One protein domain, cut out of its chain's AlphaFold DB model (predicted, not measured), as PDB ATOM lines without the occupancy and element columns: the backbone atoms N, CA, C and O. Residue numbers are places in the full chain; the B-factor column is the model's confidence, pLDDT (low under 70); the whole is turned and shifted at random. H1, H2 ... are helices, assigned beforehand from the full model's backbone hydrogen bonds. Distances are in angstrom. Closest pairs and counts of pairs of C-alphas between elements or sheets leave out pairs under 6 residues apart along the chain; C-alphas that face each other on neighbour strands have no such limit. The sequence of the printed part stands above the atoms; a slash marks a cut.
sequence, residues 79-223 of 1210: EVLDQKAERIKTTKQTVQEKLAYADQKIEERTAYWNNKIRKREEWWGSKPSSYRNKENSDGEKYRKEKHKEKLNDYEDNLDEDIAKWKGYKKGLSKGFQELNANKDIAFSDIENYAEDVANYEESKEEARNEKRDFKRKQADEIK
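What this domain is: This is residues 79 to 223 of the 1210 residues of an uncharacterized protein of Thermoplasmata archaeon (UniProt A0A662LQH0). Three very long helices, H1, H3 and H4, run up and down side by side as a long thin rod, with H3 in the middle between H1 and H4. The bundle is only partly closed: H1 and H4 meet near the start of H4 and then spread apart like a narrow V on the two sides of H3, while the short H2 sits in the turn from H1 to H3. The printed part has 145 residues, with four named helices in the order H1, H2, H3, H4 and no named strand; the class is all helix. The whole is extended, with a radius of gyration of the C-alphas of 22.6 A, and spans 80 by 31 by 16 A.

Where its parts are: Find C-alpha 79 at (97.601, 74.632, 57.150); from there H1 runs through residues 79 to 125, 68.6 A from first to last C-alpha. Next look at residues 129 to 132, which are H2, 5.0 A long. H3 takes residues 142 to 180 and is 56.6 A long; it begins at C-alpha 142 at (70.577, 90.827, 122.046). H4 takes residues 187 to 223, 53.6 A long, and ends at C-alpha 223 at (79.560, 81.273, 128.434).

How they stand to each other: H1, H3 and H4 form a bundle, up and down, each running against the one before it. Begin with H3, the hub, which touches the three other helices. H1 and H3 touch at a shallow tilt of 11 degrees, opposite ways; look at Leu 99 and Lys 169, whose C-alphas are the closest at 5.8 A. H3 and H4 are a helical hairpin that touches at a shallow tilt of 26 degrees, with the C-alphas of Gly 171 and Ala 194 the closest at 3.9 A. H1 and H4 only just touch, with 3 pairs of C-alphas within 8 A, between residues 91 to 95 and residue 187; the closest are those of Thr 91 and Phe 187, 5.6 A. They run the same way at a shallow tilt of 24 degrees. H2 only just touches H3, with 3 pairs within 8 A, at residues 143 to 144 of H3; the closest C-alphas are those of Arg 132 and Lys 144, 5.9 A. H2 is close to H1 but not clearly touching, and apart from H4. In H1, H3 and H4 every O i to N i+4 pair is within hydrogen-bond range; H2 is too short for such a pair.

The domain as a whole: The two farthest C-alphas, of Glu 79 and Ser 137, are 80.5 A apart. Residues 125 to 130 stand free, and so do residues 214 to 223 of H4. The printed part has no cut and no long link. Its mean pLDDT is 93.4, and residue 138 is the one under 70.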
ATOM      1  N   GLU A  79      98.833  73.885  56.852       93.25
ATOM      2  CA  GLU A  79      97.601  74.632  57.150       93.25
ATOM      3  C   GLU A  79      96.974  74.202  58.480       93.25
ATOM      4  O   GLU A  79      96.496  75.044  59.236       93.25
ATOM      5  N   VAL A  80      96.995  72.905  58.806       90.31
ATOM      6  CA  VAL A  80      96.481  72.397  60.087       90.31
ATOM      7  C   VAL A  80      97.311  72.923  61.265       90.31
ATOM      8  O   VAL A  80      96.731  73.279  62.295       90.31
ATOM      9  N   LEU A  81      98.642  73.014  61.131       90.31
ATOM     10  CA  LEU A  81      99.510  73.640  62.138       90.31
ATOM     11  C   LEU A  81      99.257  75.140  62.270       90.31
ATOM     12  O   LEU A  81      99.149  75.622  63.397       90.31
ATOM     13  N   ASP A  82      99.117  75.856  61.156       93.44
ATOM     14  CA  ASP A  82      98.865  77.299  61.149       93.44
ATOM     15  C   ASP A  82      97.505  77.613  61.797       93.44
ATOM     16  O   ASP A  82      97.425  78.423  62.723       93.44
ATOM     17  N   GLN A  83      96.451  76.872  61.429       93.00
ATOM     18  CA  GLN A  83      95.132  76.974  62.062       93.00
ATOM     19  C   GLN A  83      95.180  76.621  63.555       93.00
ATOM     20  O   GLN A  83      94.498  77.245  64.370       93.00
ATOM     21  N   LYS A  84      95.971  75.613  63.945       93.50
ATOM     22  CA  LYS A  84      96.173  75.254  65.356       93.50
ATOM     23  C   LYS A  84      96.871  76.384  66.117       93.50
ATOM     24  O   LYS A  84      96.441  76.726  67.217       93.50
ATOM     25  N   ALA A  85      97.920  76.973  65.549       93.62
ATOM     26  CA  ALA A  85      98.641  78.091  66.146       93.62
ATOM     27  C   ALA A  85      97.736  79.324  66.303       93.62
ATOM     28  O   ALA A  85      97.744  79.961  67.359       93.62
ATOM     29  N   GLU A  86      96.897  79.615  65.307       95.56
ATOM     30  CA  GLU A  86      95.921  80.704  65.354       95.56
ATOM     31  C   GLU A  86      94.843  80.473  66.426       95.56
ATOM     32  O   GLU A  86      94.578  81.367  67.234       95.56
ATOM     33  N   ARG A  87      94.280  79.258  66.524       95.38
ATOM     34  CA  ARG A  87      93.339  78.892  67.604       95.38
ATOM     35  C   ARG A  87      93.967  79.006  68.990       95.38
ATOM     36  O   ARG A  87      93.335  79.521  69.913       95.38
ATOM     37  N   ILE A  88      95.216  78.570  69.155       95.12
ATOM     38  CA  ILE A  88      95.943  78.710  70.423       95.12
ATOM     39  C   ILE A  88      96.160  80.193  70.748       95.12
ATOM     40  O   ILE A  88      95.938  80.601  71.886       95.12
ATOM     41  N   LYS A  89      96.563  81.012  69.769       97.44
ATOM     42  CA  LYS A  89      96.791  82.454  69.950       97.44
ATOM     43  C   LYS A  89      95.508  83.186  70.351       97.44
ATOM     44  O   LYS A  89      95.527  83.928  71.331       97.44
ATOM     45  N   THR A  90      94.404  82.945  69.645       97.00
ATOM     46  CA  THR A  90      93.099  83.548  69.964       97.00
ATOM     47  C   THR A  90      92.610  83.108  71.343       97.00
ATOM     48  O   THR A  90      92.258  83.950  72.164       97.00
ATOM     49  N   THR A  91      92.715  81.812  71.667       97.31
ATOM     50  CA  THR A  91      92.356  81.295  72.997       97.31
ATOM     51  C   THR A  91      93.217  81.917  74.102       97.31
ATOM     52  O   THR A  91      92.688  82.289  75.148       97.31
ATOM     53  N   LYS A  92      94.532  82.088  73.893       97.88
ATOM     54  CA  LYS A  92      95.421  82.760  74.860       97.88
ATOM     55  C   LYS A  92      94.970  84.187  75.151       97.88
ATOM     56  O   LYS A  92      94.929  84.562  76.321       97.88
ATOM     57  N   GLN A  93      94.616  84.948  74.116       97.81
ATOM     58  CA  GLN A  93      94.133  86.319  74.268       97.81
ATOM     59  C   GLN A  93      92.830  86.361  75.081       97.81
ATOM     60  O   GLN A  93      92.752  87.084  76.071       97.81
ATOM     61  N   THR A  94      91.850  85.513  74.753       97.19
ATOM     62  CA  THR A  94      90.588  85.440  75.509       97.19
ATOM     63  C   THR A  94      90.809  85.031  76.969       97.19
ATOM     64  O   THR A  94      90.186  85.587  77.874       97.19
ATOM     65  N   VAL A  95      91.722  84.090  77.243       97.81
ATOM     66  CA  VAL A  95      92.066  83.705  78.624       97.81
ATOM     67  C   VAL A  95      92.734  84.864  79.376       97.81
ATOM     68  O   VAL A  95      92.424  85.064  80.549       97.81
ATOM     69  N   GLN A  96      93.602  85.654  78.734       97.56
ATOM     70  CA  GLN A  96      94.212  86.845  79.345       97.56
ATOM     71  C   GLN A  96      93.175  87.919  79.696       97.56
ATOM     72  O   GLN A  96      93.187  88.429  80.815       97.56
ATOM     73  N   GLU A  97      92.242  88.211  78.789       97.44
ATOM     74  CA  GLU A  97      91.130  89.137  79.045       97.44
ATOM     75  C   GLU A  97      90.279  88.666  80.236       97.44
ATOM     76  O   GLU A  97      89.918  89.448  81.116       97.44
ATOM     77  N   LYS A  98      90.015  87.358  80.324       98.06
ATOM     78  CA  LYS A  98      89.253  86.756  81.427       98.06
ATOM     79  C   LYS A  98      90.016  86.731  82.754       98.06
ATOM     80  O   LYS A  98      89.384  86.832  83.805       98.06
ATOM     81  N   LEU A  99      91.347  86.628  82.729       97.75
ATOM     82  CA  LEU A  99      92.187  86.786  83.920       97.75
ATOM     83  C   LEU A  99      92.099  88.218  84.467       97.75
ATOM     84  O   LEU A  99      91.867  88.383  85.662       97.75
ATOM     85  N   ALA A 100      92.200  89.229  83.597       97.56
ATOM     86  CA  ALA A 100      92.031  90.630  83.985       97.56
ATOM     87  C   ALA A 100      90.615  90.907  84.524       97.56
ATOM     88  O   ALA A 100      90.453  91.561  85.552       97.56
ATOM     89  N   TYR A 101      89.588  90.331  83.889       97.31
ATOM     90  CA  TYR A 101      88.211  90.400  84.379       97.31
ATOM     91  C   TYR A 101      88.048  89.788  85.780       97.31
ATOM     92  O   TYR A 101      87.347  90.348  86.622       97.31
ATOM     93  N   ALA A 102      88.696  88.651  86.054       97.75
ATOM     94  CA  ALA A 102      88.657  88.027  87.375       97.75
ATOM     95  C   ALA A 102      89.297  88.921  88.451       97.75
ATOM     96  O   ALA A 102      88.753  89.020  89.550       97.75
ATOM     97  N   ASP A 103      90.398  89.608  88.132       97.56
ATOM     98  CA  ASP A 103      91.036  90.571  89.039       97.56
ATOM     99  C   ASP A 103      90.135  91.773  89.331       97.56
ATOM    100  O   ASP A 103      89.884  92.083  90.497       97.56
ATOM    101  N   GLN A 104      89.538  92.362  88.291       97.81
ATOM    102  CA  GLN A 104      88.546  93.424  88.448       97.81
ATOM    103  C   GLN A 104      87.376  92.973  89.339       97.81
ATOM    104  O   GLN A 104      86.923  93.715  90.209       97.81
ATOM    105  N   LYS A 105      86.893  91.735  89.172       97.88
ATOM    106  CA  LYS A 105      85.806  91.199  90.002       97.88
ATOM    107  C   LYS A 105      86.199  91.012  91.462       97.88
ATOM    108  O   LYS A 105      85.362  91.267  92.328       97.88
ATOM    109  N   ILE A 106      87.437  90.613  91.753       97.25
ATOM    110  CA  ILE A 106      87.943  90.533  93.131       97.25
ATOM    111  C   ILE A 106      87.921  91.923  93.779       97.25
ATOM    112  O   ILE A 106      87.408  92.067  94.891       97.25
ATOM    113  N   GLU A 107      88.413  92.952  93.087       97.25
ATOM    114  CA  GLU A 107      88.424  94.334  93.587       97.25
ATOM    115  C   GLU A 107      87.006  94.888  93.796       97.25
ATOM    116  O   GLU A 107      86.686  95.384  94.880       97.25
ATOM    117  N   GLU A 108      86.122  94.731  92.803       96.94
ATOM    118  CA  GLU A 108      84.719  95.163  92.873       96.94
ATOM    119  C   GLU A 108      83.979  94.519  94.055       96.94
ATOM    120  O   GLU A 108      83.259  95.199  94.793       96.94
ATOM    121  N   ARG A 109      84.156  93.205  94.259       97.19
ATOM    122  CA  ARG A 109      83.510  92.467  95.356       97.19
ATOM    123  C   ARG A 109      84.068  92.860  96.715       97.19
ATOM    124  O   ARG A 109      83.289  93.065  97.646       97.19
ATOM    125  N   THR A 110      85.380  93.060  96.803       96.88
ATOM    126  CA  THR A 110      86.038  93.560  98.015       96.88
ATOM    127  C   THR A 110      85.485  94.933  98.406       96.88
ATOM    128  O   THR A 110      85.055  95.138  99.542       96.88
ATOM    129  N   ALA A 111      85.399  95.865  97.452       97.00
ATOM    130  CA  ALA A 111      84.838  97.194  97.684       97.00
ATOM    131  C   ALA A 111      83.347  97.146  98.072       97.00
ATOM    132  O   ALA A 111      82.914  97.866  98.980       97.00
ATOM    133  N   TYR A 112      82.555  96.285  97.420       97.44
ATOM    134  CA  TYR A 112      81.129  96.114  97.707       97.44
ATOM    135  C   TYR A 112      80.872  95.687  99.159       97.44
ATOM    136  O   TYR A 112      80.086  96.336  99.861       97.44
ATOM    137  N   TRP A 113      81.537  94.630  99.629       96.88
ATOM    138  CA  TRP A 113      81.336  94.120 100.986       96.88
ATOM    139  C   TRP A 113      81.943  95.032 102.051       96.88
ATOM    140  O   TRP A 113      81.274  95.305 103.048       96.88
ATOM    141  N   ASN A 114      83.116  95.627 101.808       96.19
ATOM    142  CA  ASN A 114      83.683  96.632 102.715       96.19
ATOM    143  C   ASN A 114      82.733  97.826 102.904       96.19
ATOM    144  O   ASN A 114      82.541  98.308 104.019       96.19
ATOM    145  N   ASN A 115      82.048  98.265 101.844       97.25
ATOM    146  CA  ASN A 115      81.025  99.306 101.953       97.25
ATOM    147  C   ASN A 115      79.798  98.845 102.769       97.25
ATOM    148  O   ASN A 115      79.212  99.647 103.498       97.25
ATOM    149  N   LYS A 116      79.394  97.568 102.678       97.19
ATOM    150  CA  LYS A 116      78.307  96.993 103.500       97.19
ATOM    151  C   LYS A 116      78.683  96.919 104.979       97.19
ATOM    152  O   LYS A 116      77.853  97.296 105.809       97.19
ATOM    153  N   ILE A 117      79.904  96.481 105.286       96.06
ATOM    154  CA  ILE A 117      80.481  96.450 106.638       96.06
ATOM    155  C   ILE A 117      80.506  97.872 107.207       96.06
ATOM    156  O   ILE A 117      79.823  98.140 108.196       96.06
ATOM    157  N   ARG A 118      81.127  98.824 106.496       97.06
ATOM    158  CA  ARG A 118      81.195 100.235 106.904       97.06
ATOM    159  C   ARG A 118      79.816 100.844 107.173       97.06
ATOM    160  O   ARG A 118      79.570 101.357 108.260       97.06
ATOM    161  N   LYS A 119      78.866 100.732 106.233       96.94
ATOM    162  CA  LYS A 119      77.491 101.252 106.417       96.94
ATOM    163  C   LYS A 119      76.791 100.627 107.624       96.94
ATOM    164  O   LYS A 119      75.945 101.258 108.259       96.94
ATOM    165  N   ARG A 120      77.088  99.360 107.932       96.31
ATOM    166  CA  ARG A 120      76.518  98.652 109.082       96.31
ATOM    167  C   ARG A 120      77.107  99.147 110.398       96.31
ATOM    168  O   ARG A 120      76.346  99.277 111.361       96.31
ATOM    169  N   GLU A 121      78.406  99.418 110.432       96.31
ATOM    170  CA  GLU A 121      79.103 100.023 111.567       96.31
ATOM    171  C   GLU A 121      78.647 101.465 111.804       96.31
ATOM    172  O   GLU A 121      78.254 101.783 112.922       96.31
ATOM    173  N   GLU A 122      78.563 102.301 110.765       96.44
ATOM    174  CA  GLU A 122      78.011 103.667 110.829       96.44
ATOM    175  C   GLU A 122      76.563 103.659 111.343       96.44
ATOM    176  O   GLU A 122      76.199 104.381 112.281       96.44
ATOM    177  N   TRP A 123      75.724 102.774 110.788       96.12
ATOM    178  CA  TRP A 123      74.352 102.595 111.258       96.12
ATOM    179  C   TRP A 123      74.306 102.202 112.734       96.12
ATOM    180  O   TRP A 123      73.422 102.672 113.445       96.12
ATOM    181  N   TRP A 124      75.220 101.356 113.211       94.94
ATOM    182  CA  TRP A 124      75.276 100.951 114.616       94.94
ATOM    183  C   TRP A 124      75.820 102.057 115.524       94.94
ATOM    184  O   TRP A 124      75.260 102.283 116.597       94.94
ATOM    185  N   GLY A 125      76.854 102.776 115.084       94.38
ATOM    186  CA  GLY A 125      77.451 103.918 115.773       94.38
ATOM    187  C   GLY A 125      76.464 105.068 115.968       94.38
ATOM    188  O   GLY A 125      76.418 105.645 117.052       94.38
ATOM    189  N   SER A 126      75.592 105.314 114.982       95.25
ATOM    190  CA  SER A 126      74.512 106.312 115.079       95.25
ATOM    191  C   SER A 126      73.388 105.934 116.055       95.25
ATOM    192  O   SER A 126      72.534 106.767 116.361       95.25
ATOM    193  N   LYS A 127      73.331 104.688 116.557       96.31
ATOM    194  CA  LYS A 127      72.304 104.295 117.533       96.31
ATOM    195  C   LYS A 127      72.682 104.726 118.954       96.31
ATOM    196  O   LYS A 127      73.813 104.490 119.395       96.31
ATOM    197  N   PRO A 128      71.722 105.262 119.735       92.50
ATOM    198  CA  PRO A 128      71.979 105.654 121.116       92.50
ATOM    199  C   PRO A 128      72.391 104.445 121.967       92.50
ATOM    200  O   PRO A 128      72.055 103.296 121.656       92.50
ATOM    201  N   SER A 129      73.110 104.693 123.065       90.88
ATOM    202  CA  SER A 129      73.570 103.640 123.984       90.88
ATOM    203  C   SER A 129      72.410 102.793 124.521       90.88
ATOM    204  O   SER A 129      72.552 101.577 124.621       90.88
ATOM    205  N   SER A 130      71.239 103.395 124.756       89.62
ATOM    206  CA  SER A 130      70.002 102.707 125.155       89.62
ATOM    207  C   SER A 130      69.519 101.692 124.114       89.62
ATOM    208  O   SER A 130      69.063 100.605 124.462       89.62
ATOM    209  N   TYR A 131      69.664 101.991 122.818       89.94
ATOM    210  CA  TYR A 131      69.358 101.040 121.751       89.94
ATOM    211  C   TYR A 131      70.393  99.914 121.711       89.94
ATOM    212  O   TYR A 131      70.011  98.750 121.576       89.94
ATOM    213  N   ARG A 132      71.684 100.259 121.815       88.12
ATOM    214  CA  ARG A 132      72.806  99.310 121.710       88.12
ATOM    215  C   ARG A 132      72.885  98.346 122.895       88.12
ATOM    216  O   ARG A 132      73.218  97.180 122.705       88.12
ATOM    217  N   ASN A 133      72.544  98.824 124.088       87.69
ATOM    218  CA  ASN A 133      72.541  98.065 125.336       87.69
ATOM    219  C   ASN A 133      71.159  97.514 125.709       87.69
ATOM    220  O   ASN A 133      71.011  97.024 126.820       87.69
ATOM    221  N   LYS A 134      70.150  97.588 124.827       85.81
ATOM    222  CA  LYS A 134      68.829  97.030 125.137       85.81
ATOM    223  C   LYS A 134      68.945  95.526 125.385       85.81
ATOM    224  O   LYS A 134      69.335  94.781 124.479       85.81
ATOM    225  N   GLU A 135      68.565  95.117 126.586       85.56
ATOM    226  CA  GLU A 135      68.516  93.720 126.999       85.56
ATOM    227  C   GLU A 135      67.193  93.066 126.560       85.56
ATOM    228  O   GLU A 135      66.169  93.741 126.389       85.56
ATOM    229  N   ASN A 136      67.219  91.762 126.287       80.62
ATOM    230  CA  ASN A 136      66.011  90.951 126.113       80.62
ATOM    231  C   ASN A 136      65.441  90.534 127.487       80.62
ATOM    232  O   ASN A 136      65.960  90.926 128.529       80.62
ATOM    233  N   SER A 137      64.372  89.728 127.503       73.94
ATOM    234  CA  SER A 137      63.778  89.199 128.746       73.94
ATOM    235  C   SER A 137      64.746  88.374 129.599       73.94
ATOM    236  O   SER A 137      64.489  88.178 130.782       73.94
ATOM    237  N   ASP A 138      65.840  87.899 129.003       63.56
ATOM    238  CA  ASP A 138      66.861  87.083 129.650       63.56
ATOM    239  C   ASP A 138      68.073  87.915 130.122       63.56
ATOM    240  O   ASP A 138      69.065  87.338 130.561       63.56
ATOM    241  N   GLY A 139      68.017  89.254 130.028       70.25
ATOM    242  CA  GLY A 139      69.111  90.157 130.419       70.25
ATOM    243  C   GLY A 139      70.265  90.230 129.408       70.25
ATOM    244  O   GLY A 139      71.285  90.864 129.661       70.25
ATOM    245  N   GLU A 140      70.142  89.593 128.241       70.12
ATOM    246  CA  GLU A 140      71.197  89.579 127.226       70.12
ATOM    247  C   GLU A 140      71.078  90.799 126.314       70.12
ATOM    248  O   GLU A 140      69.989  91.129 125.835       70.12
ATOM    249  N   LYS A 141      72.211  91.433 125.982       83.12
ATOM    250  CA  LYS A 141      72.297  92.560 125.033       83.12
ATOM    251  C   LYS A 141      72.092  92.098 123.582       83.12
ATOM    252  O   LYS A 141      72.941  92.322 122.716       83.12
ATOM    253  N   TYR A 142      70.939  91.494 123.300       82.69
ATOM    254  CA  TYR A 142      70.577  90.827 122.046       82.69
ATOM    255  C   TYR A 142      70.846  91.679 120.799       82.69
ATOM    256  O   TYR A 142      71.270  91.173 119.763       82.69
ATOM    257  N   ARG A 143      70.647  93.003 120.870       87.56
ATOM    258  CA  ARG A 143      70.913  93.888 119.722       87.56
ATOM    259  C   ARG A 143      72.397  93.994 119.380       87.56
ATOM    260  O   ARG A 143      72.722  94.101 118.199       87.56
ATOM    261  N   LYS A 144      73.278  93.958 120.384       89.50
ATOM    262  CA  LYS A 144      74.735  93.976 120.201       89.50
ATOM    263  C   LYS A 144      75.213  92.664 119.588       89.50
ATOM    264  O   LYS A 144      76.015  92.699 118.661       89.50
ATOM    265  N   GLU A 145      74.677  91.537 120.049       86.06
ATOM    266  CA  GLU A 145      74.955  90.212 119.473       86.06
ATOM    267  C   GLU A 145      74.483  90.127 118.022       86.06
ATOM    268  O   GLU A 145      75.285  89.846 117.142       86.06
ATOM    269  N   LYS A 146      73.235  90.519 117.736       88.56
ATOM    270  CA  LYS A 146      72.693  90.549 116.368       88.56
ATOM    271  C   LYS A 146      73.454  91.493 115.435       88.56
ATOM    272  O   LYS A 146      73.481  91.298 114.223       88.56
ATOM    273  N   HIS A 147      74.007  92.586 115.960       92.81
ATOM    274  CA  HIS A 147      74.866  93.460 115.168       92.81
ATOM    275  C   HIS A 147      76.187  92.772 114.819       92.81
ATOM    276  O   HIS A 147      76.546  92.789 113.645       92.81
ATOM    277  N   LYS A 148      76.841  92.130 115.796       92.00
ATOM    278  CA  LYS A 148      78.051  91.335 115.564       92.00
ATOM    279  C   LYS A 148      77.799  90.192 114.587       92.00
ATOM    280  O   LYS A 148      78.563  90.061 113.646       92.00
ATOM    281  N   GLU A 149      76.738  89.409 114.773       89.50
ATOM    282  CA  GLU A 149      76.366  88.300 113.883       89.50
ATOM    283  C   GLU A 149      76.302  88.775 112.429       89.50
ATOM    284  O   GLU A 149      77.063  88.293 111.606       89.50
ATOM    285  N   LYS A 150      75.558  89.856 112.160       93.19
ATOM    286  CA  LYS A 150      75.474  90.434 110.810       93.19
ATOM    287  C   LYS A 150      76.790  90.970 110.243       93.19
ATOM    288  O   LYS A 150      76.905  91.048 109.027       93.19
ATOM    289  N   LEU A 151      77.714  91.446 111.081       94.50
ATOM    290  CA  LEU A 151      79.039  91.857 110.604       94.50
ATOM    291  C   LEU A 151      79.849  90.637 110.174       94.50
ATOM    292  O   LEU A 151      80.385  90.645 109.076       94.50
ATOM    293  N   ASN A 152      79.838  89.578 110.988       91.81
ATOM    294  CA  ASN A 152      80.497  88.326 110.630       91.81
ATOM    295  C   ASN A 152      79.869  87.715 109.370       91.81
ATOM    296  O   ASN A 152      80.608  87.290 108.505       91.81
ATOM    297  N   ASP A 153      78.540  87.766 109.208       92.19
ATOM    298  CA  ASP A 153      77.897  87.298 107.974       92.19
ATOM    299  C   ASP A 153      78.438  88.052 106.743       92.19
ATOM    300  O   ASP A 153      78.622  87.468 105.682       92.19
ATOM    301  N   TYR A 154      78.690  89.363 106.844       95.75
ATOM    302  CA  TYR A 154      79.261  90.133 105.732       95.75
ATOM    303  C   TYR A 154      80.740  89.832 105.484       95.75
ATOM    304  O   TYR A 154      81.155  89.846 104.329       95.75
ATOM    305  N   GLU A 155      81.517  89.574 106.535       94.69
ATOM    306  CA  GLU A 155      82.914  89.138 106.427       94.69
ATOM    307  C   GLU A 155      83.011  87.737 105.799       94.69
ATOM    308  O   GLU A 155      83.795  87.535 104.878       94.69
ATOM    309  N   ASP A 156      82.151  86.806 106.216       94.38
ATOM    310  CA  ASP A 156      82.089  85.444 105.681       94.38
ATOM    311  C   ASP A 156      81.700  85.459 104.186       94.38
ATOM    312  O   ASP A 156      82.383  84.853 103.361       94.38
ATOM    313  N   ASN A 157      80.683  86.249 103.804       94.88
ATOM    314  CA  ASN A 157      80.301  86.430 102.394       94.88
ATOM    315  C   ASN A 157      81.418  87.076 101.549       94.88
ATOM    316  O   ASN A 157      81.547  86.781 100.360       94.88
ATOM    317  N   LEU A 158      82.205  87.986 102.134       96.62
ATOM    318  CA  LEU A 158      83.363  88.590 101.474       96.62
ATOM    319  C   LEU A 158      84.445  87.537 101.204       96.62
ATOM    320  O   LEU A 158      84.945  87.457 100.080       96.62
ATOM    321  N   ASP A 159      84.785  86.729 102.209       95.88
ATOM    322  CA  ASP A 159      85.778  85.659 102.095       95.88
ATOM    323  C   ASP A 159      85.359  84.619 101.037       95.88
ATOM    324  O   ASP A 159      86.181  84.223 100.204       95.88
ATOM    325  N   GLU A 160      84.079  84.234 101.010       96.62
ATOM    326  CA  GLU A 160      83.496  83.293 100.041       96.62
ATOM    327  C   GLU A 160      83.524  83.829  98.599       96.62
ATOM    328  O   GLU A 160      84.051  83.160  97.702       96.62
ATOM    329  N   ASP A 161      83.050  85.063  98.367       96.62
ATOM    330  CA  ASP A 161      83.086  85.706  97.044       96.62
ATOM    331  C   ASP A 161      84.538  85.843  96.537       96.62
ATOM    332  O   ASP A 161      84.829  85.582  95.364       96.62
ATOM    333  N   ILE A 162      85.480  86.229  97.409       97.56
ATOM    334  CA  ILE A 162      86.904  86.319  97.054       97.56
ATOM    335  C   ILE A 162      87.472  84.933  96.728       97.56
ATOM    336  O   ILE A 162      88.230  84.798  95.759       97.56
ATOM    337  N   ALA A 163      87.139  83.904  97.512       97.06
ATOM    338  CA  ALA A 163      87.601  82.537  97.287       97.06
ATOM    339  C   ALA A 163      87.128  82.004  95.927       97.06
ATOM    340  O   ALA A 163      87.945  81.457  95.177       97.06
ATOM    341  N   LYS A 164      85.864  82.260  95.565       97.81
ATOM    342  CA  LYS A 164      85.287  81.927  94.257       97.81
ATOM    343  C   LYS A 164      86.112  82.510  93.109       97.81
ATOM    344  O   LYS A 164      86.602  81.774  92.251       97.81
ATOM    345  N   TRP A 165      86.326  83.827  93.098       97.94
ATOM    346  CA  TRP A 165      87.043  84.490  92.001       97.94
ATOM    347  C   TRP A 165      88.536  84.148  91.964       97.94
ATOM    348  O   TRP A 165      89.104  84.003  90.880       97.94
ATOM    349  N   LYS A 166      89.176  83.921  93.120       97.62
ATOM    350  CA  LYS A 166      90.544  83.377  93.172       97.62
ATOM    351  C   LYS A 166      90.613  81.960  92.599       97.62
ATOM    352  O   LYS A 166      91.565  81.648  91.882       97.62
ATOM    353  N   GLY A 167      89.615  81.119  92.874       97.56
ATOM    354  CA  GLY A 167      89.475  79.789  92.280       97.56
ATOM    355  C   GLY A 167      89.307  79.852  90.760       97.56
ATOM    356  O   GLY A 167      90.051  79.186  90.035       97.56
ATOM    357  N   TYR A 168      88.436  80.739  90.271       98.31
ATOM    358  CA  TYR A 168      88.249  80.996  88.841       98.31
ATOM    359  C   TYR A 168      89.561  81.434  88.163       98.31
ATOM    360  O   TYR A 168      90.033  80.797  87.216       98.31
ATOM    361  N   LYS A 169      90.241  82.449  88.715       98.31
ATOM    362  CA  LYS A 169      91.548  82.932  88.232       98.31
ATOM    363  C   LYS A 169      92.613  81.831  88.216       98.31
ATOM    364  O   LYS A 169      93.383  81.724  87.260       98.31
ATOM    365  N   LYS A 170      92.663  80.992  89.253       98.00
ATOM    366  CA  LYS A 170      93.566  79.832  89.341       98.00
ATOM    367  C   LYS A 170      93.286  78.804  88.240       98.00
ATOM    368  O   LYS A 170      94.234  78.296  87.641       98.00
ATOM    369  N   GLY A 171      92.018  78.515  87.941       96.75
ATOM    370  CA  GLY A 171      91.643  77.609  86.854       96.75
ATOM    371  C   GLY A 171      92.014  78.141  85.468       96.75
ATOM    372  O   GLY A 171      92.655  77.423  84.698       96.75
ATOM    373  N   LEU A 172      91.729  79.420  85.199       97.88
ATOM    374  CA  LEU A 172      92.156  80.105  83.972       97.88
ATOM    375  C   LEU A 172      93.680  80.109  83.820       97.88
ATOM    376  O   LEU A 172      94.196  79.816  82.743       97.88
ATOM    377  N   SER A 173      94.412  80.381  84.906       97.75
ATOM    378  CA  SER A 173      95.881  80.418  84.895       97.75
ATOM    379  C   SER A 173      96.478  79.059  84.520       97.75
ATOM    380  O   SER A 173      97.450  78.994  83.771       97.75
ATOM    381  N   LYS A 174      95.872  77.959  84.988       97.31
ATOM    382  CA  LYS A 174      96.267  76.603  84.585       97.31
ATOM    383  C   LYS A 174      95.981  76.355  83.102       97.31
ATOM    384  O   LYS A 174      96.853  75.853  82.401       97.31
ATOM    385  N   GLY A 175      94.805  76.742  82.603       96.75
ATOM    386  CA  GLY A 175      94.496  76.656  81.171       96.75
ATOM    387  C   GLY A 175      95.479  77.454  80.309       96.75
ATOM    388  O   GLY A 175      95.967  76.950  79.301       96.75
ATOM    389  N   PHE A 176      95.860  78.652  80.755       97.44
ATOM    390  CA  PHE A 176      96.872  79.483  80.100       97.44
ATOM    391  C   PHE A 176      98.251  78.804  80.041       97.44
ATOM    392  O   PHE A 176      98.915  78.838  79.005       97.44
ATOM    393  N   GLN A 177      98.675  78.135  81.121       97.31
ATOM    394  CA  GLN A 177      99.914  77.345  81.141       97.31
ATOM    395  C   GLN A 177      99.875  76.185  80.134       97.31
ATOM    396  O   GLN A 177     100.857  75.952  79.432       97.31
ATOM    397  N   GLU A 178      98.741  75.493  80.011       96.81
ATOM    398  CA  GLU A 178      98.573  74.396  79.049       96.81
ATOM    399  C   GLU A 178      98.602  74.897  77.590       96.81
ATOM    400  O   GLU A 178      99.220  74.265  76.731       96.81
ATOM    401  N   LEU A 179      98.022  76.071  77.313       95.69
ATOM    402  CA  LEU A 179      98.139  76.739  76.009       95.69
ATOM    403  C   LEU A 179      99.586  77.166  75.711       95.69
ATOM    404  O   LEU A 179     100.027  77.118  74.562       95.69
ATOM    405  N   ASN A 180     100.351  77.585  76.725       95.44
ATOM    406  CA  ASN A 180     101.784  77.877  76.580       95.44
ATOM    407  C   ASN A 180     102.620  76.624  76.300       95.44
ATOM    408  O   ASN A 180     103.645  76.727  75.635       95.44
ATOM    409  N   ALA A 181     102.139  75.448  76.701       95.44
ATOM    410  CA  ALA A 181     102.694  74.157  76.309       95.44
ATOM    411  C   ALA A 181     102.215  73.676  74.917       95.44
ATOM    412  O   ALA A 181     102.314  72.487  74.614       95.44
ATOM    413  N   ASN A 182     101.682  74.574  74.074       93.69
ATOM    414  CA  ASN A 182     101.196  74.310  72.709       93.69
ATOM    415  C   ASN A 182     100.079  73.250  72.606       93.69
ATOM    416  O   ASN A 182      99.899  72.608  71.560       93.69
ATOM    417  N   LYS A 183      99.300  73.064  73.677       93.12
ATOM    418  CA  LYS A 183      98.106  72.216  73.645       93.12
ATOM    419  C   LYS A 183      96.927  73.008  73.085       93.12
ATOM    420  O   LYS A 183      96.611  74.078  73.587       93.12
ATOM    421  N   ASP A 184      96.276  72.466  72.059       94.50
ATOM    422  CA  ASP A 184      95.086  73.068  71.444       94.50
ATOM    423  C   ASP A 184      93.841  72.688  72.251       94.50
ATOM    424  O   ASP A 184      93.320  71.570  72.153       94.50
ATOM    425  N   ILE A 185      93.439  73.601  73.130       94.38
ATOM    426  CA  ILE A 185      92.355  73.431  74.091       94.38
ATOM    427  C   ILE A 185      91.346  74.540  73.835       94.38
ATOM    428  O   ILE A 185      91.714  75.712  73.819       94.38
ATOM    429  N   ALA A 186      90.073  74.182  73.677       96.31
ATOM    430  CA  ALA A 186      89.022  75.169  73.485       96.31
ATOM    431  C   ALA A 186      88.864  76.056  74.730       96.31
ATOM    432  O   ALA A 186      88.880  75.559  75.859       96.31
ATOM    433  N   PHE A 187      88.631  77.356  74.526       97.69
ATOM    434  CA  PHE A 187      88.366  78.302  75.615       97.69
ATOM    435  C   PHE A 187      87.259  77.810  76.562       97.69
ATOM    436  O   PHE A 187      87.432  77.863  77.776       97.69
ATOM    437  N   SER A 188      86.172  77.245  76.022       96.62
ATOM    438  CA  SER A 188      85.059  76.714  76.819       96.62
ATOM    439  C   SER A 188      85.485  75.622  77.800       96.62
ATOM    440  O   SER A 188      84.951  75.545  78.899       96.62
ATOM    441  N   ASP A 189      86.457  74.780  77.437       96.12
ATOM    442  CA  ASP A 189      86.951  73.726  78.329       96.12
ATOM    443  C   ASP A 189      87.773  74.310  79.484       96.12
ATOM    444  O   ASP A 189      87.712  73.806  80.607       96.12
ATOM    445  N   ILE A 190      88.532  75.377  79.209       96.94
ATOM    446  CA  ILE A 190      89.309  76.113  80.213       96.94
ATOM    447  C   ILE A 190      88.374  76.876  81.154       96.94
ATOM    448  O   ILE A 190      88.573  76.824  82.366       96.94
ATOM    449  N   GLU A 191      87.361  77.554  80.610       97.75
ATOM    450  CA  GLU A 191      86.361  78.310  81.372       97.75
ATOM    451  C   GLU A 191      85.539  77.381  82.275       97.75
ATOM    452  O   GLU A 191      85.500  77.607  83.480       97.75
ATOM    453  N   ASN A 192      85.017  76.266  81.748       96.38
ATOM    454  CA  ASN A 192      84.300  75.263  82.546       96.38
ATOM    455  C   ASN A 192      85.165  74.720  83.699       96.38
ATOM    456  O   ASN A 192      84.714  74.614  84.836       96.38
ATOM    457  N   TYR A 193      86.440  74.404  83.432       96.62
ATOM    458  CA  TYR A 193      87.359  73.969  84.487       96.62
ATOM    459  C   TYR A 193      87.631  75.081  85.512       96.62
ATOM    460  O   TYR A 193      87.786  74.807  86.702       96.62
ATOM    461  N   ALA A 194      87.701  76.339  85.076       97.44
ATOM    462  CA  ALA A 194      87.859  77.473  85.972       97.44
ATOM    463  C   ALA A 194      86.640  77.678  86.876       97.44
ATOM    464  O   ALA A 194      86.821  77.908  88.071       97.44
ATOM    465  N   GLU A 195      85.425  77.528  86.350       97.38
ATOM    466  CA  GLU A 195      84.186  77.553  87.135       97.38
ATOM    467  C   GLU A 195      84.129  76.406  88.154       97.38
ATOM    468  O   GLU A 195      83.798  76.637  89.317       97.38
ATOM    469  N   ASP A 196      84.547  75.195  87.776       95.88
ATOM    470  CA  ASP A 196      84.649  74.061  88.705       95.88
ATOM    471  C   ASP A 196      85.602  74.363  89.877       95.88
ATOM    472  O   ASP A 196      85.289  74.084  91.040       95.88
ATOM    473  N   VAL A 197      86.773  74.951  89.595       95.81
ATOM    474  CA  VAL A 197      87.739  75.348  90.636       95.81
ATOM    475  C   VAL A 197      87.196  76.503  91.485       95.81
ATOM    476  O   VAL A 197      87.445  76.528  92.691       95.81
ATOM    477  N   ALA A 198      86.446  77.432  90.886       97.31
ATOM    478  CA  ALA A 198      85.783  78.531  91.583       97.31
ATOM    479  C   ALA A 198      84.773  78.018  92.615       97.31
ATOM    480  O   ALA A 198      84.893  78.336  93.797       97.31
ATOM    481  N   ASN A 199      83.849  77.157  92.181       95.56
ATOM    482  CA  ASN A 199      82.827  76.560  93.039       95.56
ATOM    483  C   ASN A 199      83.458  75.728  94.167       95.56
ATOM    484  O   ASN A 199      83.012  75.775  95.309       95.56
ATOM    485  N   TYR A 200      84.535  74.990  93.874       96.50
ATOM    486  CA  TYR A 200      85.247  74.215  94.892       96.50
ATOM    487  C   TYR A 200      85.884  75.089  95.984       96.50
ATOM    488  O   TYR A 200      85.783  74.751  97.164       96.50
ATOM    489  N   GLU A 201      86.573  76.179  95.622       96.81
ATOM    490  CA  GLU A 201      87.205  77.054  96.623       96.81
ATOM    491  C   GLU A 201      86.157  77.865  97.412       96.81
ATOM    492  O   GLU A 201      86.345  78.045  98.612       96.81
ATOM    493  N   GLU A 202      85.038  78.265  96.791       97.06
ATOM    494  CA  GLU A 202      83.877  78.886  97.461       97.06
ATOM    495  C   GLU A 202      83.278  77.949  98.521       97.06
ATOM    496  O   GLU A 202      83.294  78.276  99.705       97.06
ATOM    497  N   SER A 203      82.869  76.729  98.142       92.12
ATOM    498  CA  SER A 203      82.298  75.752  99.087       92.12
ATOM    499  C   SER A 203      83.270  75.354 100.203       92.12
ATOM    500  O   SER A 203      82.869  75.003 101.314       92.12
ATOM    501  N   LYS A 204      84.578  75.370  99.924       95.31
ATOM    502  CA  LYS A 204      85.608  75.095 100.930       95.31
ATOM    503  C   LYS A 204      85.725  76.221 101.959       95.31
ATOM    504  O   LYS A 204      86.015  75.916 103.118       95.31
ATOM    505  N   GLU A 205      85.540  77.475 101.555       96.19
ATOM    506  CA  GLU A 205      85.542  78.618 102.471       96.19
ATOM    507  C   GLU A 205      84.219  78.722 103.240       96.19
ATOM    508  O   GLU A 205      84.253  78.833 104.463       96.19
ATOM    509  N   GLU A 206      83.080  78.494 102.582       92.25
ATOM    510  CA  GLU A 206      81.762  78.366 103.226       92.25
ATOM    511  C   GLU A 206      81.806  77.326 104.362       92.25
ATOM    512  O   GLU A 206      81.492  77.615 105.517       92.25
ATOM    513  N   ALA A 207      82.348  76.130 104.101       88.44
ATOM    514  CA  ALA A 207      82.505  75.095 105.124       88.44
ATOM    515  C   ALA A 207      83.434  75.509 106.291       88.44
ATOM    516  O   ALA A 207      83.303  75.005 107.417       88.44
ATOM    517  N   ARG A 208      84.408  76.401 106.057       91.50
ATOM    518  CA  ARG A 208      85.253  76.969 107.124       91.50
ATOM    519  C   ARG A 208      84.481  77.996 107.946       91.50
ATOM    520  O   ARG A 208      84.611  77.966 109.174       91.50
ATOM    521  N   ASN A 209      83.677  78.838 107.304       90.56
ATOM    522  CA  ASN A 209      82.835  79.850 107.940       90.56
ATOM    523  C   ASN A 209      81.732  79.208 108.784       90.56
ATOM    524  O   ASN A 209      81.645  79.483 109.982       90.56
ATOM    525  N   GLU A 210      81.020  78.211 108.254       88.00
ATOM    526  CA  GLU A 210      80.049  77.419 109.019       88.00
ATOM    527  C   GLU A 210      80.681  76.785 110.265       88.00
ATOM    528  O   GLU A 210      80.121  76.808 111.365       88.00
ATOM    529  N   LYS A 211      81.900  76.242 110.132       84.75
ATOM    530  CA  LYS A 211      82.641  75.665 111.262       84.75
ATOM    531  C   LYS A 211      83.048  76.727 112.289       84.75
ATOM    532  O   LYS A 211      83.092  76.420 113.486       84.75
ATOM    533  N   ARG A 212      83.378  77.945 111.849       86.06
ATOM    534  CA  ARG A 212      83.720  79.097 112.700       86.06
ATOM    535  C   ARG A 212      82.491  79.568 113.479       86.06
ATOM    536  O   ARG A 212      82.565  79.660 114.706       86.06
ATOM    537  N   ASP A 213      81.361  79.755 112.802       86.25
ATOM    538  CA  ASP A 213      80.087  80.140 113.414       86.25
ATOM    539  C   ASP A 213      79.582  79.074 114.393       86.25
ATOM    540  O   ASP A 213      79.221  79.378 115.532       86.25
ATOM    541  N   PHE A 214      79.668  77.795 114.022       84.06
ATOM    542  CA  PHE A 214      79.324  76.691 114.914       84.06
ATOM    543  C   PHE A 214      80.156  76.705 116.204       84.06
ATOM    544  O   PHE A 214      79.605  76.589 117.300       84.06
ATOM    545  N   LYS A 215      81.480  76.899 116.102       85.81
ATOM    546  CA  LYS A 215      82.360  77.025 117.277       85.81
ATOM    547  C   LYS A 215      82.009  78.242 118.133       85.81
ATOM    548  O   LYS A 215      82.016  78.128 119.357       85.81
ATOM    549  N   ARG A 216      81.693  79.382 117.510       85.44
ATOM    550  CA  ARG A 216      81.275  80.607 118.208       85.44
ATOM    551  C   ARG A 216      79.981  80.381 118.986       85.44
ATOM    552  O   ARG A 216      79.956  80.620 120.188       85.44
ATOM    553  N   LYS A 217      78.955  79.811 118.345       87.06
ATOM    554  CA  LYS A 217      77.675  79.462 118.985       87.06
ATOM    555  C   LYS A 217      77.864  78.529 120.182       87.06
ATOM    556  O   LYS A 217      77.234  78.728 121.217       87.06
ATOM    557  N   GLN A 218      78.760  77.546 120.076       87.94
ATOM    558  CA  GLN A 218      79.101  76.665 121.198       87.94
ATOM    559  C   GLN A 218      79.812  77.398 122.340       87.94
ATOM    560  O   GLN A 218      79.499  77.156 123.506       87.94
ATOM    561  N   ALA A 219      80.758  78.288 122.024       88.62
ATOM    562  CA  ALA A 219      81.455  79.095 123.024       88.62
ATOM    563  C   ALA A 219      80.488  80.039 123.758       88.62
ATOM    564  O   ALA A 219      80.554  80.148 124.982       88.62
ATOM    565  N   ASP A 220      79.549  80.650 123.032       87.19
ATOM    566  CA  ASP A 220      78.510  81.510 123.600       87.19
ATOM    567  C   ASP A 220      77.534  80.715 124.479       87.19
ATOM    568  O   ASP A 220      77.204  81.156 125.579       87.19
ATOM    569  N   GLU A 221      77.110  79.516 124.058       89.19
ATOM    570  CA  GLU A 221      76.275  78.634 124.887       89.19
ATOM    571  C   GLU A 221      76.985  78.264 126.196       89.19
ATOM    572  O   GLU A 221      76.390  78.346 127.273       89.19
ATOM    573  N   ILE A 222      78.271  77.914 126.123       91.44
ATOM    574  CA  ILE A 222      79.102  77.642 127.299       91.44
ATOM    575  C   ILE A 222      79.176  78.858 128.216       91.44
ATOM    576  O   ILE A 222      78.948  78.728 129.419       91.44
ATOM    577  N   LYS A 223      79.455  80.038 127.660       91.25
ATOM    578  CA  LYS A 223      79.560  81.273 128.434       91.25
ATOM    579  C   LYS A 223      78.246  81.587 129.155       91.25
ATOM    580  O   LYS A 223      78.258  81.846 130.354       91.25
TER     581      LYS A 223